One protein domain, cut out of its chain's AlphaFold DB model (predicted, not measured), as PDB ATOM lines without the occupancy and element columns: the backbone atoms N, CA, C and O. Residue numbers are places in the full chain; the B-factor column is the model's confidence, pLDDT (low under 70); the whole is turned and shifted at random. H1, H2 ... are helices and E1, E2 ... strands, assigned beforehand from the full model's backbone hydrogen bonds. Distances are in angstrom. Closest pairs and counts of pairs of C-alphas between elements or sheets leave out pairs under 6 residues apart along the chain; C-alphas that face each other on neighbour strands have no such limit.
ATOM      1  N   HIS A  11      -5.624  16.260   3.653       51.28
ATOM      2  CA  HIS A  11      -6.481  16.972   2.687       51.28
ATOM      3  C   HIS A  11      -6.974  18.336   3.201       51.28
ATOM      4  O   HIS A  11      -7.199  19.250   2.412       51.28
ATOM      5  N   LEU A  12      -7.086  18.501   4.523       56.41
ATOM      6  CA  LEU A  12      -7.620  19.710   5.158       56.41
ATOM      7  C   LEU A  12      -6.636  20.893   5.172       56.41
ATOM      8  O   LEU A  12      -7.072  22.004   5.447       56.41
ATOM      9  N   ARG A  13      -5.347  20.658   4.873       66.12
ATOM     10  CA  ARG A  13      -4.271  21.673   4.866       66.12
ATOM     11  C   ARG A  13      -4.049  22.311   3.487       66.12
ATOM     12  O   ARG A  13      -3.122  23.092   3.294       66.12
ATOM     13  N   SER A  14      -4.843  21.904   2.496       67.94
ATOM     14  CA  SER A  14      -4.609  22.236   1.088       67.94
ATOM     15  C   SER A  14      -5.272  23.541   0.638       67.94
ATOM     16  O   SER A  14      -4.951  24.046  -0.438       67.94
ATOM     17  N   GLU A  15      -6.158  24.097   1.458       78.94
ATOM     18  CA  GLU A  15      -6.951  25.287   1.159       78.94
ATOM     19  C   GLU A  15      -6.929  26.236   2.353       78.94
ATOM     20  O   GLU A  15      -6.838  25.804   3.506       78.94
ATOM     21  N   TRP A  16      -6.978  27.530   2.051       84.12
ATOM     22  CA  TRP A  16      -7.185  28.560   3.054       84.12
ATOM     23  C   TRP A  16      -8.695  28.708   3.286       84.12
ATOM     24  O   TRP A  16      -9.454  28.810   2.325       84.12
ATOM     25  N   ASP A  17      -9.120  28.640   4.549       79.25
ATOM     26  CA  ASP A  17     -10.528  28.626   4.959       79.25
ATOM     27  C   ASP A  17     -10.705  29.523   6.188       79.25
ATOM     28  O   ASP A  17     -10.184  29.240   7.275       79.25
ATOM     29  N   GLU A  18     -11.451  30.600   5.985       74.31
ATOM     30  CA  GLU A  18     -11.726  31.652   6.956       74.31
ATOM     31  C   GLU A  18     -12.413  31.116   8.222       74.31
ATOM     32  O   GLU A  18     -12.020  31.436   9.350       74.31
ATOM     33  N   ASP A  19     -13.384  30.210   8.061       71.38
ATOM     34  CA  ASP A  19     -14.137  29.647   9.186       71.38
ATOM     35  C   ASP A  19     -13.212  28.856  10.122       71.38
ATOM     36  O   ASP A  19     -13.381  28.853  11.346       71.38
ATOM     37  N   ARG A  20     -12.198  28.190   9.558       73.94
ATOM     38  CA  ARG A  20     -11.219  27.396  10.317       73.94
ATOM     39  C   ARG A  20     -10.171  28.244  10.995       73.94
ATOM     40  O   ARG A  20      -9.757  27.894  12.102       73.94
ATOM     41  N   LEU A  21      -9.760  29.340  10.364       77.38
ATOM     42  CA  LEU A  21      -8.836  30.294  10.958       77.38
ATOM     43  C   LEU A  21      -9.368  30.783  12.309       77.38
ATOM     44  O   LEU A  21      -8.652  30.749  13.313       77.38
ATOM     45  N   GLY A  22     -10.666  31.104  12.360       74.25
ATOM     46  CA  GLY A  22     -11.348  31.476  13.592       74.25
ATOM     47  C   GLY A  22     -11.138  30.446  14.705       74.25
ATOM     48  O   GLY A  22     -10.793  30.835  15.818       74.25
ATOM     49  N   PHE A  23     -11.269  29.148  14.402       75.88
ATOM     50  CA  PHE A  23     -11.056  28.045  15.353       75.88
ATOM     51  C   PHE A  23      -9.602  27.846  15.800       75.88
ATOM     52  O   PHE A  23      -9.372  27.361  16.906       75.88
ATOM     53  N   LEU A  24      -8.624  28.181  14.959       79.06
ATOM     54  CA  LEU A  24      -7.200  28.029  15.287       79.06
ATOM     55  C   LEU A  24      -6.696  29.141  16.210       79.06
ATOM     56  O   LEU A  24      -5.795  28.917  17.020       79.06
ATOM     57  N   ILE A  25      -7.292  30.328  16.091       82.06
ATOM     58  CA  ILE A  25      -6.935  31.512  16.874       82.06
ATOM     59  C   ILE A  25      -7.755  31.575  18.174       82.06
ATOM     60  O   ILE A  25      -7.252  32.001  19.217       82.06
ATOM     61  N   ASN A  26      -9.020  31.137  18.156       74.25
ATOM     62  CA  ASN A  26      -9.951  31.377  19.257       74.25
ATOM     63  C   ASN A  26      -9.645  30.570  20.533       74.25
ATOM     64  O   ASN A  26     -10.191  29.507  20.818       74.25
ATOM     65  N   GLY A  27      -8.840  31.160  21.409       71.25
ATOM     66  CA  GLY A  27      -8.412  30.532  22.655       71.25
ATOM     67  C   GLY A  27      -7.031  29.888  22.566       71.25
ATOM     68  O   GLY A  27      -6.718  29.018  23.379       71.25
ATOM     69  N   ASN A  28      -6.240  30.284  21.567       78.62
ATOM     70  CA  ASN A  28      -4.837  29.929  21.472       78.62
ATOM     71  C   ASN A  28      -4.004  30.830  22.391       78.62
ATOM     72  O   ASN A  28      -4.201  32.042  22.429       78.62
ATOM     73  N   THR A  29      -3.079  30.237  23.137       81.81
ATOM     74  CA  THR A  29      -2.153  30.954  24.025       81.81
ATOM     75  C   THR A  29      -0.690  30.747  23.643       81.81
ATOM     76  O   THR A  29       0.194  31.217  24.352       81.81
ATOM     77  N   GLU A  30      -0.414  30.010  22.567       88.44
ATOM     78  CA  GLU A  30       0.939  29.672  22.141       88.44
ATOM     79  C   GLU A  30       1.336  30.447  20.884       88.44
ATOM     80  O   GLU A  30       0.868  30.174  19.776       88.44
ATOM     81  N   MET A  31       2.268  31.381  21.067       91.38
ATOM     82  CA  MET A  31       2.904  32.125  19.983       91.38
ATOM     83  C   MET A  31       4.315  31.616  19.706       91.38
ATOM     84  O   MET A  31       4.946  30.970  20.551       91.38
ATOM     85  N   ILE A  32       4.817  31.926  18.519       92.56
ATOM     86  CA  ILE A  32       6.216  31.762  18.147       92.56
ATOM     87  C   ILE A  32       6.716  33.003  17.413       92.56
ATOM     88  O   ILE A  32       6.070  33.463  16.473       92.56
ATOM     89  N   GLU A  33       7.887  33.498  17.814       93.75
ATOM     90  CA  GLU A  33       8.541  34.627  17.149       93.75
ATOM     91  C   GLU A  33       9.131  34.142  15.819       93.75
ATOM     92  O   GLU A  33      10.044  33.314  15.798       93.75
ATOM     93  N   LEU A  34       8.654  34.651  14.690       92.75
ATOM     94  CA  LEU A  34       9.299  34.481  13.394       92.75
ATOM     95  C   LEU A  34      10.311  35.601  13.185       92.75
ATOM     96  O   LEU A  34       9.995  36.772  13.378       92.75
ATOM     97  N   LYS A  35      11.531  35.254  12.769       91.06
ATOM     98  CA  LYS A  35      12.594  36.232  12.499       91.06
ATOM     99  C   LYS A  35      13.369  35.920  11.229       91.06
ATOM    100  O   LYS A  35      13.589  34.753  10.917       91.06
ATOM    101  N   CYS A  36      13.862  36.943  10.541       87.00
ATOM    102  CA  CYS A  36      14.714  36.761   9.360       87.00
ATOM    103  C   CYS A  36      16.204  36.866   9.720       87.00
ATOM    104  O   CYS A  36      16.593  37.576  10.648       87.00
ATOM    105  N   THR A  37      17.063  36.143   8.991       66.06
ATOM    106  CA  THR A  37      18.525  36.161   9.226       66.06
ATOM    107  C   THR A  37      19.231  37.410   8.704       66.06
ATOM    108  O   THR A  37      20.372  37.648   9.097       66.06
ATOM    109  N   GLY A  38      18.599  38.198   7.830       57.59
ATOM    110  CA  GLY A  38      19.238  39.335   7.168       57.59
ATOM    111  C   GLY A  38      18.393  40.604   7.192       57.59
ATOM    112  O   GLY A  38      17.169  40.544   7.179       57.59
ATOM    113  N   THR A  39      19.070  41.752   7.170       55.06
ATOM    114  CA  THR A  39      18.510  43.084   6.861       55.06
ATOM    115  C   THR A  39      18.592  43.390   5.362       55.06
ATOM    116  O   THR A  39      18.489  44.539   4.928       55.06
ATOM    117  N   SER A  40      18.867  42.358   4.568       52.56
ATOM    118  CA  SER A  40      19.182  42.476   3.160       52.56
ATOM    119  C   SER A  40      17.944  42.323   2.294       52.56
ATOM    120  O   SER A  40      17.216  41.348   2.480       52.56
ATOM    121  N   TYR A  41      17.796  43.188   1.305       51.25
ATOM    122  CA  TYR A  41      16.816  43.074   0.231       51.25
ATOM    123  C   TYR A  41      17.559  42.933  -1.104       51.25
ATOM    124  O   TYR A  41      18.755  43.231  -1.192       51.25
ATOM    125  N   LEU A  42      16.897  42.405  -2.129       44.00
ATOM    126  CA  LEU A  42      17.466  42.364  -3.474       44.00
ATOM    127  C   LEU A  42      17.215  43.713  -4.150       44.00
ATOM    128  O   LEU A  42      16.098  44.210  -4.166       44.00
ATOM    129  N   LYS A  43      18.266  44.323  -4.693       42.25
ATOM    130  CA  LYS A  43      18.185  45.503  -5.548       42.25
ATOM    131  C   LYS A  43      18.983  45.208  -6.808       42.25
ATOM    132  O   LYS A  43      20.168  44.900  -6.710       42.25
ATOM    133  N   ASP A  44      18.330  45.256  -7.966       38.22
ATOM    134  CA  ASP A  44      18.959  44.990  -9.267       38.22
ATOM    135  C   ASP A  44      19.696  43.628  -9.317       38.22
ATOM    136  O   ASP A  44      20.788  43.500  -9.864       38.22
ATOM    137  N   GLY A  45      19.131  42.597  -8.671       45.09
ATOM    138  CA  GLY A  45      19.730  41.256  -8.589       45.09
ATOM    139  C   GLY A  45      20.894  41.110  -7.595       45.09
ATOM    140  O   GLY A  45      21.392  39.996  -7.402       45.09
ATOM    141  N   GLU A  46      21.304  42.184  -6.915       37.47
ATOM    142  CA  GLU A  46      22.317  42.165  -5.858       37.47
ATOM    143  C   GLU A  46      21.694  42.313  -4.466       37.47
ATOM    144  O   GLU A  46      20.732  43.041  -4.241       37.47
ATOM    145  N   ARG A  47      22.248  41.588  -3.492       51.06
ATOM    146  CA  ARG A  47      21.761  41.576  -2.111       51.06
ATOM    147  C   ARG A  47      22.337  42.784  -1.371       51.06
ATOM    148  O   ARG A  47      23.507  42.768  -0.998       51.06
ATOM    149  N   VAL A  48      21.526  43.821  -1.174       57.56
ATOM    150  CA  VAL A  48      21.902  45.061  -0.483       57.56
ATOM    151  C   VAL A  48      21.492  44.961   0.976       57.56
ATOM    152  O   VAL A  48      20.330  44.712   1.281       57.56
ATOM    153  N   GLU A  49      22.437  45.145   1.895       58.56
ATOM    154  CA  GLU A  49      22.135  45.271   3.322       58.56
ATOM    155  C   GLU A  49      21.533  46.653   3.589       58.56
ATOM    156  O   GLU A  49      22.151  47.674   3.284       58.56
ATOM    157  N   SER A  50      20.327  46.708   4.159       55.19
ATOM    158  CA  SER A  50      19.814  47.974   4.679       55.19
ATOM    159  C   SER A  50      20.573  48.319   5.964       55.19
ATOM    160  O   SER A  50      20.368  47.718   7.022       55.19
ATOM    161  N   GLU A  51      21.505  49.267   5.878       47.56
ATOM    162  CA  GLU A  51      22.117  49.855   7.067       47.56
ATOM    163  C   GLU A  51      21.036  50.626   7.842       47.56
ATOM    164  O   GLU A  51      20.609  51.703   7.436       47.56
ATOM    165  N   GLY A  52      20.584  50.063   8.966       53.34
ATOM    166  CA  GLY A  52      19.713  50.748   9.927       53.34
ATOM    167  C   GLY A  52      18.298  50.189  10.084       53.34
ATOM    168  O   GLY A  52      17.620  50.595  11.028       53.34
ATOM    169  N   THR A  53      17.853  49.244   9.251       55.12
ATOM    170  CA  THR A  53      16.537  48.609   9.447       55.12
ATOM    171  C   THR A  53      16.645  47.513  10.508       55.12
ATOM    172  O   THR A  53      17.535  46.658  10.409       55.12
ATOM    173  N   PRO A  54      15.787  47.505  11.544       61.72
ATOM    174  CA  PRO A  54      15.763  46.406  12.497       61.72
ATOM    175  C   PRO A  54      15.451  45.085  11.772       61.72
ATOM    176  O   PRO A  54      14.686  45.077  10.807       61.72
ATOM    177  N   PRO A  55      16.041  43.959  12.209       75.88
ATOM    178  CA  PRO A  55      15.735  42.661  11.626       75.88
ATOM    179  C   PRO A  55      14.252  42.349  11.828       75.88
ATOM    180  O   PRO A  55      13.737  42.525  12.933       75.88
ATOM    181  N   PHE A  56      13.599  41.868  10.769       85.44
ATOM    182  CA  PHE A  56      12.196  41.463  10.799       85.44
ATOM    183  C   PHE A  56      11.940  40.471  11.941       85.44
ATOM    184  O   PHE A  56      12.666  39.474  12.066       85.44
ATOM    185  N   ARG A  57      10.928  40.773  12.761       89.88
ATOM    186  CA  ARG A  57      10.451  39.979  13.898       89.88
ATOM    187  C   ARG A  57       8.950  40.166  14.051       89.88
ATOM    188  O   ARG A  57       8.486  41.299  14.001       89.88
ATOM    189  N   VAL A  58       8.235  39.074  14.281       91.94
ATOM    190  CA  VAL A  58       6.778  39.072  14.465       91.94
ATOM    191  C   VAL A  58       6.363  37.831  15.240       91.94
ATOM    192  O   VAL A  58       6.950  36.768  15.043       91.94
ATOM    193  N   ASP A  59       5.366  37.938  16.110       92.56
ATOM    194  CA  ASP A  59       4.819  36.779  16.817       92.56
ATOM    195  C   ASP A  59       3.601  36.222  16.070       92.56
ATOM    196  O   ASP A  59       2.664  36.945  15.762       92.56
ATOM    197  N   VAL A  60       3.574  34.912  15.801       93.00
ATOM    198  CA  VAL A  60       2.413  34.255  15.163       93.00
ATOM    199  C   VAL A  60       1.885  33.085  15.987       93.00
ATOM    200  O   VAL A  60       2.630  32.460  16.743       93.00
ATOM    201  N   HIS A  61       0.604  32.746  15.827       91.44
ATOM    202  CA  HIS A  61       0.016  31.585  16.506       91.44
ATOM    203  C   HIS A  61       0.667  30.283  16.019       91.44
ATOM    204  O   HIS A  61       0.655  29.978  14.823       91.44
ATOM    205  N   LYS A  62       1.178  29.464  16.947       90.44
ATOM    206  CA  LYS A  62       1.842  28.194  16.599       90.44
ATOM    207  C   LYS A  62       0.926  27.247  15.842       90.44
ATOM    208  O   LYS A  62       1.327  26.684  14.825       90.44
ATOM    209  N   ASP A  63      -0.307  27.071  16.316       88.00
ATOM    210  CA  ASP A  63      -1.240  26.132  15.683       88.00
ATOM    211  C   ASP A  63      -1.640  26.568  14.278       88.00
ATOM    212  O   ASP A  63      -1.907  25.715  13.436       88.00
ATOM    213  N   LEU A  64      -1.630  27.874  14.009       89.06
ATOM    214  CA  LEU A  64      -1.899  28.410  12.685       89.06
ATOM    215  C   LEU A  64      -0.786  28.023  11.700       89.06
ATOM    216  O   LEU A  64      -1.054  27.487  10.626       89.06
ATOM    217  N   LEU A  65       0.472  28.198  12.108       90.06
ATOM    218  CA  LEU A  65       1.632  27.800  11.313       90.06
ATOM    219  C   LEU A  65       1.680  26.276  11.080       90.06
ATOM    220  O   LEU A  65       1.888  25.812   9.956       90.06
ATOM    221  N   CYS A  66       1.444  25.488  12.134       89.56
ATOM    222  CA  CYS A  66       1.418  24.024  12.074       89.56
ATOM    223  C   CYS A  66       0.246  23.484  11.245       89.56
ATOM    224  O   CYS A  66       0.352  22.417  10.636       89.56
ATOM    225  N   TRP A  67      -0.876  24.202  11.205       87.00
ATOM    226  CA  TRP A  67      -2.022  23.816  10.394       87.00
ATOM    227  C   TRP A  67      -1.680  23.814   8.907       87.00
ATOM    228  O   TRP A  67      -1.929  22.821   8.226       87.00
ATOM    229  N   PHE A  68      -1.052  24.878   8.411       89.00
ATOM    230  CA  PHE A  68      -0.745  25.005   6.986       89.00
ATOM    231  C   PHE A  68       0.485  24.214   6.533       89.00
ATOM    232  O   PHE A  68       0.669  24.031   5.331       89.00
ATOM    233  N   SER A  69       1.311  23.715   7.458       90.81
ATOM    234  CA  SER A  69       2.568  23.039   7.131       90.81
ATOM    235  C   SER A  69       2.823  21.814   8.001       90.81
ATOM    236  O   SER A  69       2.933  21.891   9.226       90.81
ATOM    237  N   SER A  70       2.991  20.663   7.349       88.19
ATOM    238  CA  SER A  70       3.435  19.434   8.019       88.19
ATOM    239  C   SER A  70       4.854  19.563   8.583       88.19
ATOM    240  O   SER A  70       5.162  18.985   9.627       88.19
ATOM    241  N   TYR A  71       5.696  20.370   7.931       90.62
ATOM    242  CA  TYR A  71       7.044  20.678   8.384       90.62
ATOM    243  C   TYR A  71       7.027  21.399   9.734       90.62
ATOM    244  O   TYR A  71       7.700  20.948  10.659       90.62
ATOM    245  N   TYR A  72       6.240  22.470   9.882       90.94
ATOM    246  CA  TYR A  72       6.180  23.215  11.144       90.94
ATOM    247  C   TYR A  72       5.499  22.423  12.261       90.94
ATOM    248  O   TYR A  72       5.962  22.468  13.397       90.94
ATOM    249  N   ASP A  73       4.481  21.620  11.943       89.19
ATOM    250  CA  ASP A  73       3.869  20.692  12.907       89.19
ATOM    251  C   ASP A  73       4.908  19.698  13.457       89.19
ATOM    252  O   ASP A  73       5.033  19.515  14.669       89.19
ATOM    253  N   ALA A  74       5.739  19.125  12.579       88.62
ATOM    254  CA  ALA A  74       6.840  18.261  12.990       88.62
ATOM    255  C   ALA A  74       7.932  19.026  13.756       88.62
ATOM    256  O   ALA A  74       8.424  18.525  14.763       88.62
ATOM    257  N   ALA A  75       8.310  20.227  13.317       89.25
ATOM    258  CA  ALA A  75       9.375  21.007  13.941       89.25
ATOM    259  C   ALA A  75       8.998  21.494  15.350       89.25
ATOM    260  O   ALA A  75       9.819  21.411  16.261       89.25
ATOM    261  N   LEU A  76       7.763  21.970  15.540       88.81
ATOM    262  CA  LEU A  76       7.320  22.626  16.774       88.81
ATOM    263  C   LEU A  76       6.682  21.673  17.788       88.81
ATOM    264  O   LEU A  76       6.776  21.923  18.987       88.81
ATOM    265  N   TYR A  77       6.065  20.579  17.335       87.69
ATOM    266  CA  TYR A  77       5.434  19.591  18.221       87.69
ATOM    267  C   TYR A  77       6.075  18.199  18.160       87.69
ATOM    268  O   TYR A  77       5.714  17.317  18.942       87.69
ATOM    269  N   GLY A  78       7.011  17.972  17.239       85.50
ATOM    270  CA  GLY A  78       7.743  16.715  17.136       85.50
ATOM    271  C   GLY A  78       8.942  16.634  18.079       85.50
ATOM    272  O   GLY A  78       9.011  17.271  19.125       85.50
ATOM    273  N   GLN A  79       9.910  15.797  17.709       87.44
ATOM    274  CA  GLN A  79      11.104  15.509  18.521       87.44
ATOM    275  C   GLN A  79      12.333  16.321  18.088       87.44
ATOM    276  O   GLN A  79      13.470  15.947  18.381       87.44
ATOM    277  N   PHE A  80      12.110  17.400  17.347       86.06
ATOM    278  CA  PHE A  80      13.160  18.284  16.866       86.06
ATOM    279  C   PHE A  80      13.580  19.277  17.960       86.06
ATOM    280  O   PHE A  80      12.876  19.464  18.956       86.06
ATOM    281  N   ALA A  81      14.751  19.898  17.810       83.69
ATOM    282  CA  ALA A  81      15.251  20.859  18.799       83.69
ATOM    283  C   ALA A  81      14.352  22.107  18.867       83.69
ATOM    284  O   ALA A  81      14.168  22.700  19.930       83.69
ATOM    285  N   GLU A  82      13.756  22.436  17.726       85.69
ATOM    286  CA  GLU A  82      12.834  23.527  17.461       85.69
ATOM    287  C   GLU A  82      11.573  23.456  18.337       85.69
ATOM    288  O   GLU A  82      11.035  24.500  18.703       85.69
ATOM    289  N   ALA A  83      11.167  22.270  18.800       84.44
ATOM    290  CA  ALA A  83      10.011  22.105  19.684       84.44
ATOM    291  C   ALA A  83      10.174  22.818  21.039       84.44
ATOM    292  O   ALA A  83       9.193  23.202  21.672       84.44
ATOM    293  N   ASN A  84      11.417  23.037  21.478       85.62
ATOM    294  CA  ASN A  84      11.727  23.758  22.717       85.62
ATOM    295  C   ASN A  84      12.103  25.228  22.477       85.62
ATOM    296  O   ASN A  84      12.626  25.884  23.378       85.62
ATOM    297  N   THR A  85      11.891  25.744  21.264       86.56
ATOM    298  CA  THR A  85      12.241  27.124  20.913       86.56
ATOM    299  C   THR A  85      11.037  28.053  21.006       86.56
ATOM    300  O   THR A  85       9.890  27.660  20.799       86.56
ATOM    301  N   THR A  86      11.314  29.314  21.334       87.25
ATOM    302  CA  THR A  86      10.329  30.406  21.334       87.25
ATOM    303  C   THR A  86      10.407  31.253  20.067       87.25
ATOM    304  O   THR A  86       9.591  32.148  19.888       87.25
ATOM    305  N   SER A  87      11.388  30.986  19.200       90.19
ATOM    306  CA  SER A  87      11.603  31.720  17.957       90.19
ATOM    307  C   SER A  87      12.024  30.782  16.832       90.19
ATOM    308  O   SER A  87      12.898  29.938  17.058       90.19
ATOM    309  N   PHE A  88      11.510  31.001  15.629       90.50
ATOM    310  CA  PHE A  88      11.869  30.290  14.413       90.50
ATOM    311  C   PHE A  88      12.477  31.251  13.390       90.50
ATOM    312  O   PHE A  88      11.974  32.348  13.159       90.50
ATOM    313  N   THR A  89      13.575  30.841  12.762       90.56
ATOM    314  CA  THR A  89      14.268  31.680  11.783       90.56
ATOM    315  C   THR A  89      13.827  31.329  10.363       90.56
ATOM    316  O   THR A  89      14.019  30.195   9.928       90.56
ATOM    317  N   LEU A  90      13.280  32.300   9.634       90.56
ATOM    318  CA  LEU A  90      12.837  32.148   8.252       90.56
ATOM    319  C   LEU A  90      13.994  32.336   7.262       90.56
ATOM    320  O   LEU A  90      14.859  33.202   7.422       90.56
ATOM    321  N   ASP A  91      13.972  31.528   6.202       88.12
ATOM    322  CA  ASP A  91      14.841  31.651   5.023       88.12
ATOM    323  C   ASP A  91      14.192  32.587   3.987       88.12
ATOM    324  O   ASP A  91      13.960  32.209   2.839       88.12
ATOM    325  N   LEU A  92      13.817  33.781   4.450       88.50
ATOM    326  CA  LEU A  92      13.186  34.867   3.701       88.50
ATOM    327  C   LEU A  92      13.855  36.195   4.086       88.50
ATOM    328  O   LEU A  92      14.502  36.292   5.134       88.50
ATOM    329  N   ASP A  93      13.719  37.211   3.236       85.56
ATOM    330  CA  ASP A  93      13.971  38.594   3.643       85.56
ATOM    331  C   ASP A  93      12.773  39.155   4.429       85.56
ATOM    332  O   ASP A  93      11.811  38.442   4.720       85.56
ATOM    333  N   GLY A  94      12.873  40.412   4.863       84.38
ATOM    334  CA  GLY A  94      11.822  41.039   5.664       84.38
ATOM    335  C   GLY A  94      10.505  41.198   4.907       84.38
ATOM    336  O   GLY A  94       9.452  40.980   5.494       84.38
ATOM    337  N   GLU A  95      10.559  41.513   3.613       84.69
ATOM    338  CA  GLU A  95       9.365  41.814   2.820       84.69
ATOM    339  C   GLU A  95       8.591  40.541   2.467       84.69
ATOM    340  O   GLU A  95       7.388  40.443   2.716       84.69
ATOM    341  N   ALA A  96       9.286  39.494   2.016       88.88
ATOM    342  CA  ALA A  96       8.660  38.202   1.764       88.88
ATOM    343  C   ALA A  96       8.142  37.554   3.059       88.88
ATOM    344  O   ALA A  96       7.120  36.865   3.041       88.88
ATOM    345  N   ALA A  97       8.814  37.774   4.197       91.31
ATOM    346  CA  ALA A  97       8.325  37.313   5.494       91.31
ATOM    347  C   ALA A  97       7.088  38.089   5.968       91.31
ATOM    348  O   ALA A  97       6.172  37.479   6.518       91.31
ATOM    349  N   ARG A  98       7.022  39.400   5.710       89.31
ATOM    350  CA  ARG A  98       5.830  40.220   5.958       89.31
ATOM    351  C   ARG A  98       4.644  39.688   5.159       89.31
ATOM    352  O   ARG A  98       3.616  39.359   5.745       89.31
ATOM    353  N   LEU A  99       4.830  39.492   3.852       90.00
ATOM    354  CA  LEU A  99       3.811  38.938   2.959       90.00
ATOM    355  C   LEU A  99       3.361  37.532   3.382       90.00
ATOM    356  O   LEU A  99       2.178  37.207   3.298       90.00
ATOM    357  N   PHE A 100       4.283  36.701   3.879       94.12
ATOM    358  CA  PHE A 100       3.938  35.396   4.441       94.12
ATOM    359  C   PHE A 100       2.981  35.511   5.633       94.12
ATOM    360  O   PHE A 100       2.023  34.743   5.712       94.12
ATOM    361  N   VAL A 101       3.230  36.446   6.553       92.94
ATOM    362  CA  VAL A 101       2.381  36.632   7.738       92.94
ATOM    363  C   VAL A 101       1.036  37.241   7.378       92.94
ATOM    364  O   VAL A 101       0.027  36.760   7.886       92.94
ATOM    365  N   VAL A 102       1.005  38.206   6.459       90.25
ATOM    366  CA  VAL A 102      -0.248  38.722   5.889       90.25
ATOM    367  C   VAL A 102      -1.090  37.565   5.355       90.25
ATOM    368  O   VAL A 102      -2.177  37.300   5.861       90.25
ATOM    369  N   TRP A 103      -0.532  36.754   4.450       93.00
ATOM    370  CA  TRP A 103      -1.228  35.582   3.921       93.00
ATOM    371  C   TRP A 103      -1.670  34.593   5.012       93.00
ATOM    372  O   TRP A 103      -2.734  33.981   4.912       93.00
ATOM    373  N   LEU A 104      -0.872  34.414   6.066       92.19
ATOM    374  CA  LEU A 104      -1.180  33.470   7.138       92.19
ATOM    375  C   LEU A 104      -2.492  33.824   7.862       92.19
ATOM    376  O   LEU A 104      -3.230  32.911   8.241       92.19
ATOM    377  N   TYR A 105      -2.781  35.118   8.026       89.06
ATOM    378  CA  TYR A 105      -3.963  35.621   8.732       89.06
ATOM    379  C   TYR A 105      -5.100  36.066   7.805       89.06
ATOM    380  O   TYR A 105      -6.251  35.895   8.182       89.06
ATOM    381  N   SER A 106      -4.824  36.563   6.599       86.38
ATOM    382  CA  SER A 106      -5.866  37.043   5.676       86.38
ATOM    383  C   SER A 106      -6.125  36.101   4.497       86.38
ATOM    384  O   SER A 106      -7.163  36.183   3.845       86.38
ATOM    385  N   GLY A 107      -5.189  35.196   4.196       88.12
ATOM    386  CA  GLY A 107      -5.236  34.323   3.017       88.12
ATOM    387  C   GLY A 107      -4.901  35.029   1.708       88.12
ATOM    388  O   GLY A 107      -4.875  34.384   0.651       88.12
ATOM    389  N   ARG A 108      -4.625  36.335   1.766       85.56
ATOM    390  CA  ARG A 108      -4.424  37.200   0.606       85.56
ATOM    391  C   ARG A 108      -2.948  37.333   0.257       85.56
ATOM    392  O   ARG A 108      -2.061  37.155   1.086       85.56
ATOM    393  N   ILE A 109      -2.703  37.628  -1.012       87.88
ATOM    394  CA  ILE A 109      -1.406  38.051  -1.530       87.88
ATOM    395  C   ILE A 109      -1.636  39.462  -2.060       87.88
ATOM    396  O   ILE A 109      -2.484  39.639  -2.930       87.88
ATOM    397  N   ILE A 110      -0.930  40.438  -1.496       82.06
ATOM    398  CA  ILE A 110      -1.180  41.875  -1.716       82.06
ATOM    399  C   ILE A 110      -0.150  42.534  -2.647       82.06
ATOM    400  O   ILE A 110      -0.153  43.742  -2.830       82.06
ATOM    401  N   THR A 111       0.772  41.761  -3.223       82.62
ATOM    402  CA  THR A 111       1.815  42.288  -4.110       82.62
ATOM    403  C   THR A 111       2.080  41.352  -5.281       82.62
ATOM    404  O   THR A 111       2.009  40.129  -5.153       82.62
ATOM    405  N   LEU A 112       2.434  41.959  -6.413       77.25
ATOM    406  CA  LEU A 112       2.880  41.292  -7.635       77.25
ATOM    407  C   LEU A 112       4.392  41.384  -7.844       77.25
ATOM    408  O   LEU A 112       4.893  40.928  -8.869       77.25
ATOM    409  N   GLU A 113       5.118  41.975  -6.898       83.75
ATOM    410  CA  GLU A 113       6.570  42.092  -6.955       83.75
ATOM    411  C   GLU A 113       7.203  40.697  -6.984       83.75
ATOM    412  O   GLU A 113       7.062  39.890  -6.061       83.75
ATOM    413  N   GLU A 114       7.841  40.366  -8.101       82.06
ATOM    414  CA  GLU A 114       8.326  39.017  -8.402       82.06
ATOM    415  C   GLU A 114       9.541  38.640  -7.558       82.06
ATOM    416  O   GLU A 114       9.717  37.478  -7.180       82.06
ATOM    417  N   ASP A 115      10.364  39.633  -7.236       79.81
ATOM    418  CA  ASP A 115      11.495  39.544  -6.320       79.81
ATOM    419  C   ASP A 115      11.058  39.240  -4.882       79.81
ATOM    420  O   ASP A 115      11.834  38.634  -4.148       79.81
ATOM    421  N   THR A 116       9.805  39.522  -4.521       86.00
ATOM    422  CA  THR A 116       9.184  39.108  -3.252       86.00
ATOM    423  C   THR A 116       8.400  37.792  -3.403       86.00
ATOM    424  O   THR A 116       8.541  36.849  -2.613       86.00
ATOM    425  N   THR A 117       7.607  37.671  -4.469       88.69
ATOM    426  CA  THR A 117       6.643  36.580  -4.679       88.69
ATOM    427  C   THR A 117       7.317  35.253  -5.044       88.69
ATOM    428  O   THR A 117       6.900  34.189  -4.569       88.69
ATOM    429  N   PHE A 118       8.385  35.263  -5.853       90.38
ATOM    430  CA  PHE A 118       9.084  34.027  -6.231       90.38
ATOM    431  C   PHE A 118       9.875  33.421  -5.065       90.38
ATOM    432  O   PHE A 118       9.755  32.205  -4.853       90.38
ATOM    433  N   PRO A 119      10.643  34.191  -4.261       90.31
ATOM    434  CA  PRO A 119      11.238  33.661  -3.036       90.31
ATOM    435  C   PRO A 119      10.201  33.118  -2.058       90.31
ATOM    436  O   PRO A 119      10.414  32.028  -1.518       90.31
ATOM    437  N   LEU A 120       9.060  33.798  -1.894       93.44
ATOM    438  CA  LEU A 120       7.966  33.305  -1.059       93.44
ATOM    439  C   LEU A 120       7.421  31.960  -1.564       93.44
ATOM    440  O   LEU A 120       7.220  31.041  -0.770       93.44
ATOM    441  N   TYR A 121       7.261  31.784  -2.879       94.50
ATOM    442  CA  TYR A 121       6.850  30.498  -3.454       94.50
ATOM    443  C   TYR A 121       7.875  29.387  -3.187       94.50
ATOM    444  O   TYR A 121       7.507  28.270  -2.821       94.50
ATOM    445  N   ILE A 122       9.169  29.670  -3.364       92.31
ATOM    446  CA  ILE A 122      10.245  28.702  -3.094       92.31
ATOM    447  C   ILE A 122      10.249  28.307  -1.616       92.31
ATOM    448  O   ILE A 122      10.391  27.127  -1.286       92.31
ATOM    449  N   PHE A 123      10.075  29.281  -0.724       93.88
ATOM    450  CA  PHE A 123       9.909  29.036   0.700       93.88
ATOM    451  C   PHE A 123       8.689  28.150   0.969       93.88
ATOM    452  O   PHE A 123       8.808  27.167   1.702       93.88
ATOM    453  N   ALA A 124       7.552  28.433   0.333       94.19
ATOM    454  CA  ALA A 124       6.332  27.653   0.479       94.19
ATOM    455  C   ALA A 124       6.506  26.196   0.019       94.19
ATOM    456  O   ALA A 124       6.028  25.273   0.677       94.19
ATOM    457  N   ASP A 125       7.233  25.973  -1.079       92.19
ATOM    458  CA  ASP A 125       7.575  24.638  -1.581       92.19
ATOM    459  C   ASP A 125       8.473  23.872  -0.602       92.19
ATOM    460  O   ASP A 125       8.191  22.724  -0.260       92.19
ATOM    461  N   LYS A 126       9.511  24.537  -0.080       91.19
ATOM    462  CA  LYS A 126      10.478  23.959   0.864       91.19
ATOM    463  C   LYS A 126       9.851  23.565   2.206       91.19
ATOM    464  O   LYS A 126      10.290  22.583   2.802       91.19
ATOM    465  N   HIS A 127       8.853  24.314   2.673       91.88
ATOM    466  CA  HIS A 127       8.204  24.110   3.976       91.88
ATOM    467  C   HIS A 127       6.826  23.437   3.869       91.88
ATOM    468  O   HIS A 127       6.066  23.451   4.833       91.88
ATOM    469  N   ASP A 128       6.495  22.838   2.721       90.81
ATOM    470  CA  ASP A 128       5.233  22.116   2.493       90.81
ATOM    471  C   ASP A 128       3.969  22.949   2.796       90.81
ATOM    472  O   ASP A 128       3.006  22.481   3.399       90.81
ATOM    473  N   LEU A 129       3.972  24.212   2.366       92.75
ATOM    474  CA  LEU A 129       2.842  25.138   2.466       92.75
ATOM    475  C   LEU A 129       2.038  25.097   1.154       92.75
ATOM    476  O   LEU A 129       2.165  25.962   0.284       92.75
ATOM    477  N   LEU A 130       1.241  24.041   0.959       91.00
ATOM    478  CA  LEU A 130       0.481  23.843  -0.285       91.00
ATOM    479  C   LEU A 130      -0.556  24.951  -0.534       91.00
ATOM    480  O   LEU A 130      -0.658  25.424  -1.665       91.00
ATOM    481  N   ALA A 131      -1.288  25.374   0.502       91.44
ATOM    482  CA  ALA A 131      -2.273  26.449   0.392       91.44
ATOM    483  C   ALA A 131      -1.621  27.766  -0.077       91.44
ATOM    484  O   ALA A 131      -2.111  28.383  -1.017       91.44
ATOM    485  N   LEU A 132      -0.454  28.124   0.471       94.44
ATOM    486  CA  LEU A 132       0.292  29.322   0.066       94.44
ATOM    487  C   LEU A 132       0.754  29.246  -1.390       94.44
ATOM    488  O   LEU A 132       0.563  30.190  -2.152       94.44
ATOM    489  N   ARG A 133       1.310  28.101  -1.817       93.56
ATOM    490  CA  ARG A 133       1.689  27.896  -3.227       93.56
ATOM    491  C   ARG A 133       0.502  28.092  -4.170       93.56
ATOM    492  O   ARG A 133       0.689  28.632  -5.257       93.56
ATOM    493  N   ARG A 134      -0.696  27.650  -3.775       91.88
ATOM    494  CA  ARG A 134      -1.930  27.848  -4.551       91.88
ATOM    495  C   ARG A 134      -2.324  29.322  -4.588       91.88
ATOM    496  O   ARG A 134      -2.480  29.839  -5.686       91.88
ATOM    497  N   SER A 135      -2.385  29.996  -3.437       92.44
ATOM    498  CA  SER A 135      -2.698  31.430  -3.354       92.44
ATOM    499  C   SER A 135      -1.774  32.272  -4.239       92.44
ATOM    500  O   SER A 135      -2.263  33.097  -5.002       92.44
ATOM    501  N   ILE A 136      -0.462  32.005  -4.223       92.44
ATOM    502  CA  ILE A 136       0.513  32.715  -5.066       92.44
ATOM    503  C   ILE A 136       0.234  32.499  -6.557       92.44
ATOM    504  O   ILE A 136       0.177  33.460  -7.315       92.44
ATOM    505  N   ILE A 137       0.042  31.251  -7.000       90.88
ATOM    506  CA  ILE A 137      -0.216  30.966  -8.423       90.88
ATOM    507  C   ILE A 137      -1.545  31.569  -8.869       90.88
ATOM    508  O   ILE A 137      -1.624  32.116  -9.964       90.88
ATOM    509  N   THR A 138      -2.577  31.496  -8.030       89.38
ATOM    510  CA  THR A 138      -3.866  32.131  -8.303       89.38
ATOM    511  C   THR A 138      -3.723  33.645  -8.423       89.38
ATOM    512  O   THR A 138      -4.270  34.215  -9.362       89.38
ATOM    513  N   HIS A 139      -2.961  34.288  -7.536       87.25
ATOM    514  CA  HIS A 139      -2.714  35.727  -7.593       87.25
ATOM    515  C   HIS A 139      -1.951  36.124  -8.869       87.25
ATOM    516  O   HIS A 139      -2.426  36.964  -9.633       87.25
ATOM    517  N   LEU A 140      -0.848  35.430  -9.180       86.12
ATOM    518  CA  LEU A 140      -0.073  35.633 -10.412       86.12
ATOM    519  C   LEU A 140      -0.898  35.381 -11.685       86.12
ATOM    520  O   LEU A 140      -0.708  36.050 -12.693       86.12
ATOM    521  N   ALA A 141      -1.815  34.414 -11.674       81.75
ATOM    522  CA  ALA A 141      -2.664  34.125 -12.828       81.75
ATOM    523  C   ALA A 141      -3.781  35.162 -13.033       81.75
ATOM    524  O   ALA A 141      -4.205  35.361 -14.168       81.75
ATOM    525  N   ARG A 142      -4.279  35.779 -11.954       82.31
ATOM    526  CA  ARG A 142      -5.357  36.779 -12.004       82.31
ATOM    527  C   ARG A 142      -4.850  38.175 -12.331       82.31
ATOM    528  O   ARG A 142      -5.478  38.859 -13.129       82.31
ATOM    529  N   HIS A 143      -3.742  38.578 -11.715       75.06
ATOM    530  CA  HIS A 143      -3.253  39.957 -11.775       75.06
ATOM    531  C   HIS A 143      -1.862  40.080 -12.401       75.06
ATOM    532  O   HIS A 143      -1.374  41.191 -12.600       75.06
ATOM    533  N   GLY A 144      -1.205  38.959 -12.722       65.56
ATOM    534  CA  GLY A 144       0.068  38.988 -13.428       65.56
ATOM    535  C   GLY A 144      -0.085  39.735 -14.745       65.56
ATOM    536  O   GLY A 144      -0.933  39.400 -15.575       65.56
ATOM    537  N   LYS A 145       0.739  40.763 -14.937       59.88
ATOM    538  CA  LYS A 145       0.839  41.440 -16.225       59.88
ATOM    539  C   LYS A 145       1.381  40.420 -17.232       59.88
ATOM    540  O   LYS A 145       2.343  39.710 -16.941       59.88
TER     541      LYS A 145
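Overview. This is residues 11 to 145 of the 530 residues of an uncharacterized protein of Aureobasidium pullulans (UniProt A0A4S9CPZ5). A small three-stranded sheet has helix H5 lying along one face, and the helical hairpin of H6 and H7 packs on H5 on its side away from the sheet. At one end of the longest axis is a group of four short helices, H1 to H4; at the other end is the small two-stranded hairpin E2 and E3. The printed part has 135 residues, with seven named helices and five named strands in the order H1 E1 E2 E3 E4 H2 H3 H4 E5 H5 H6 H7. The larger sheet has the order E4, E1, E5 and is mixed, E2 and E3 are antiparallel, and the class is mixed, helices and strands. The whole is compact, with a radius of gyration of the C-alphas of 15.0 A and spans of 42 by 35 by 23 A.

Arrangement. In the larger sheet the inner strand E1, residues 31 to 36, has the edge strand E4, residues 57 to 61, as its antiparallel neighbour, with N 34 and O 58 2.7 A apart. The other edge strand, E5, residues 87 to 90, is parallel to E1, with N 88 and O 33 2.7 A apart. H5, residues 94 to 106, and H2, residues 62 to 68, are on one face of this sheet, an arrangement of two layers, one of strands and one of helices. H5 has a height over the sheet of 9.6 A and runs along the strands, at 11 degrees to E1 on the local plane. H5, with residues 95 to 100 alone, touches H6, residues 114 to 126, at a steep tilt of 67 degrees; the closest C-alphas, of Ala 96 and Thr 116, are 5.1 A apart. H6 forms a helical hairpin with H7, residues 130 to 143, at a shallow tilt of 25 degrees, opposite ways; the closest C-alphas, of Tyr 121 and Arg 133, are 5.8 A apart. H2 forms another helical hairpin with H3, residues 70 to 77, at 18 degrees; the C-alphas of Cys 66 and Asp 73 are closest, at 4.2 A. H2 also touches H1, residues 18 to 25, where the C-alphas of Leu 24 and Leu 64 are closest, at 5.9 A. H3 and H4, residues 81 to 84, touch only at the corner, closest at C-alphas 76 and 83, 4.0 A. E2, residues 40 to 43, and E3, residues 46 to 49, form a hairpin, with N 43 and O 46 2.8 A apart. In H2, H3, H5 and H7 every O i to N i+4 pair is within hydrogen-bond range, against 3 of 4 in H1 and 8 of 9 in H6; H4 is too short for such a pair.

Along the chain. H1 begins at C-alpha 18 (-11.726, 31.652, 6.956), and H7 ends at C-alpha 143 (-3.253, 39.957, -11.775). From first to last C-alpha, H7 is 20.1 A long, H5 18.1 A, H6 17.8 A, E1 16.5 A and E4 13.6 A. E1 begins at C-alpha 31 (2.904, 32.125, 19.983).

Size, cuts and confidence. The two C-alphas farthest apart, of Gln 79 and Lys 145, are 44.6 A apart. The printed part has no cut and no long link. The mean pLDDT of the printed part is 81.3; residues 11 to 14, 37 to 54 and 144 to 145 are under 70.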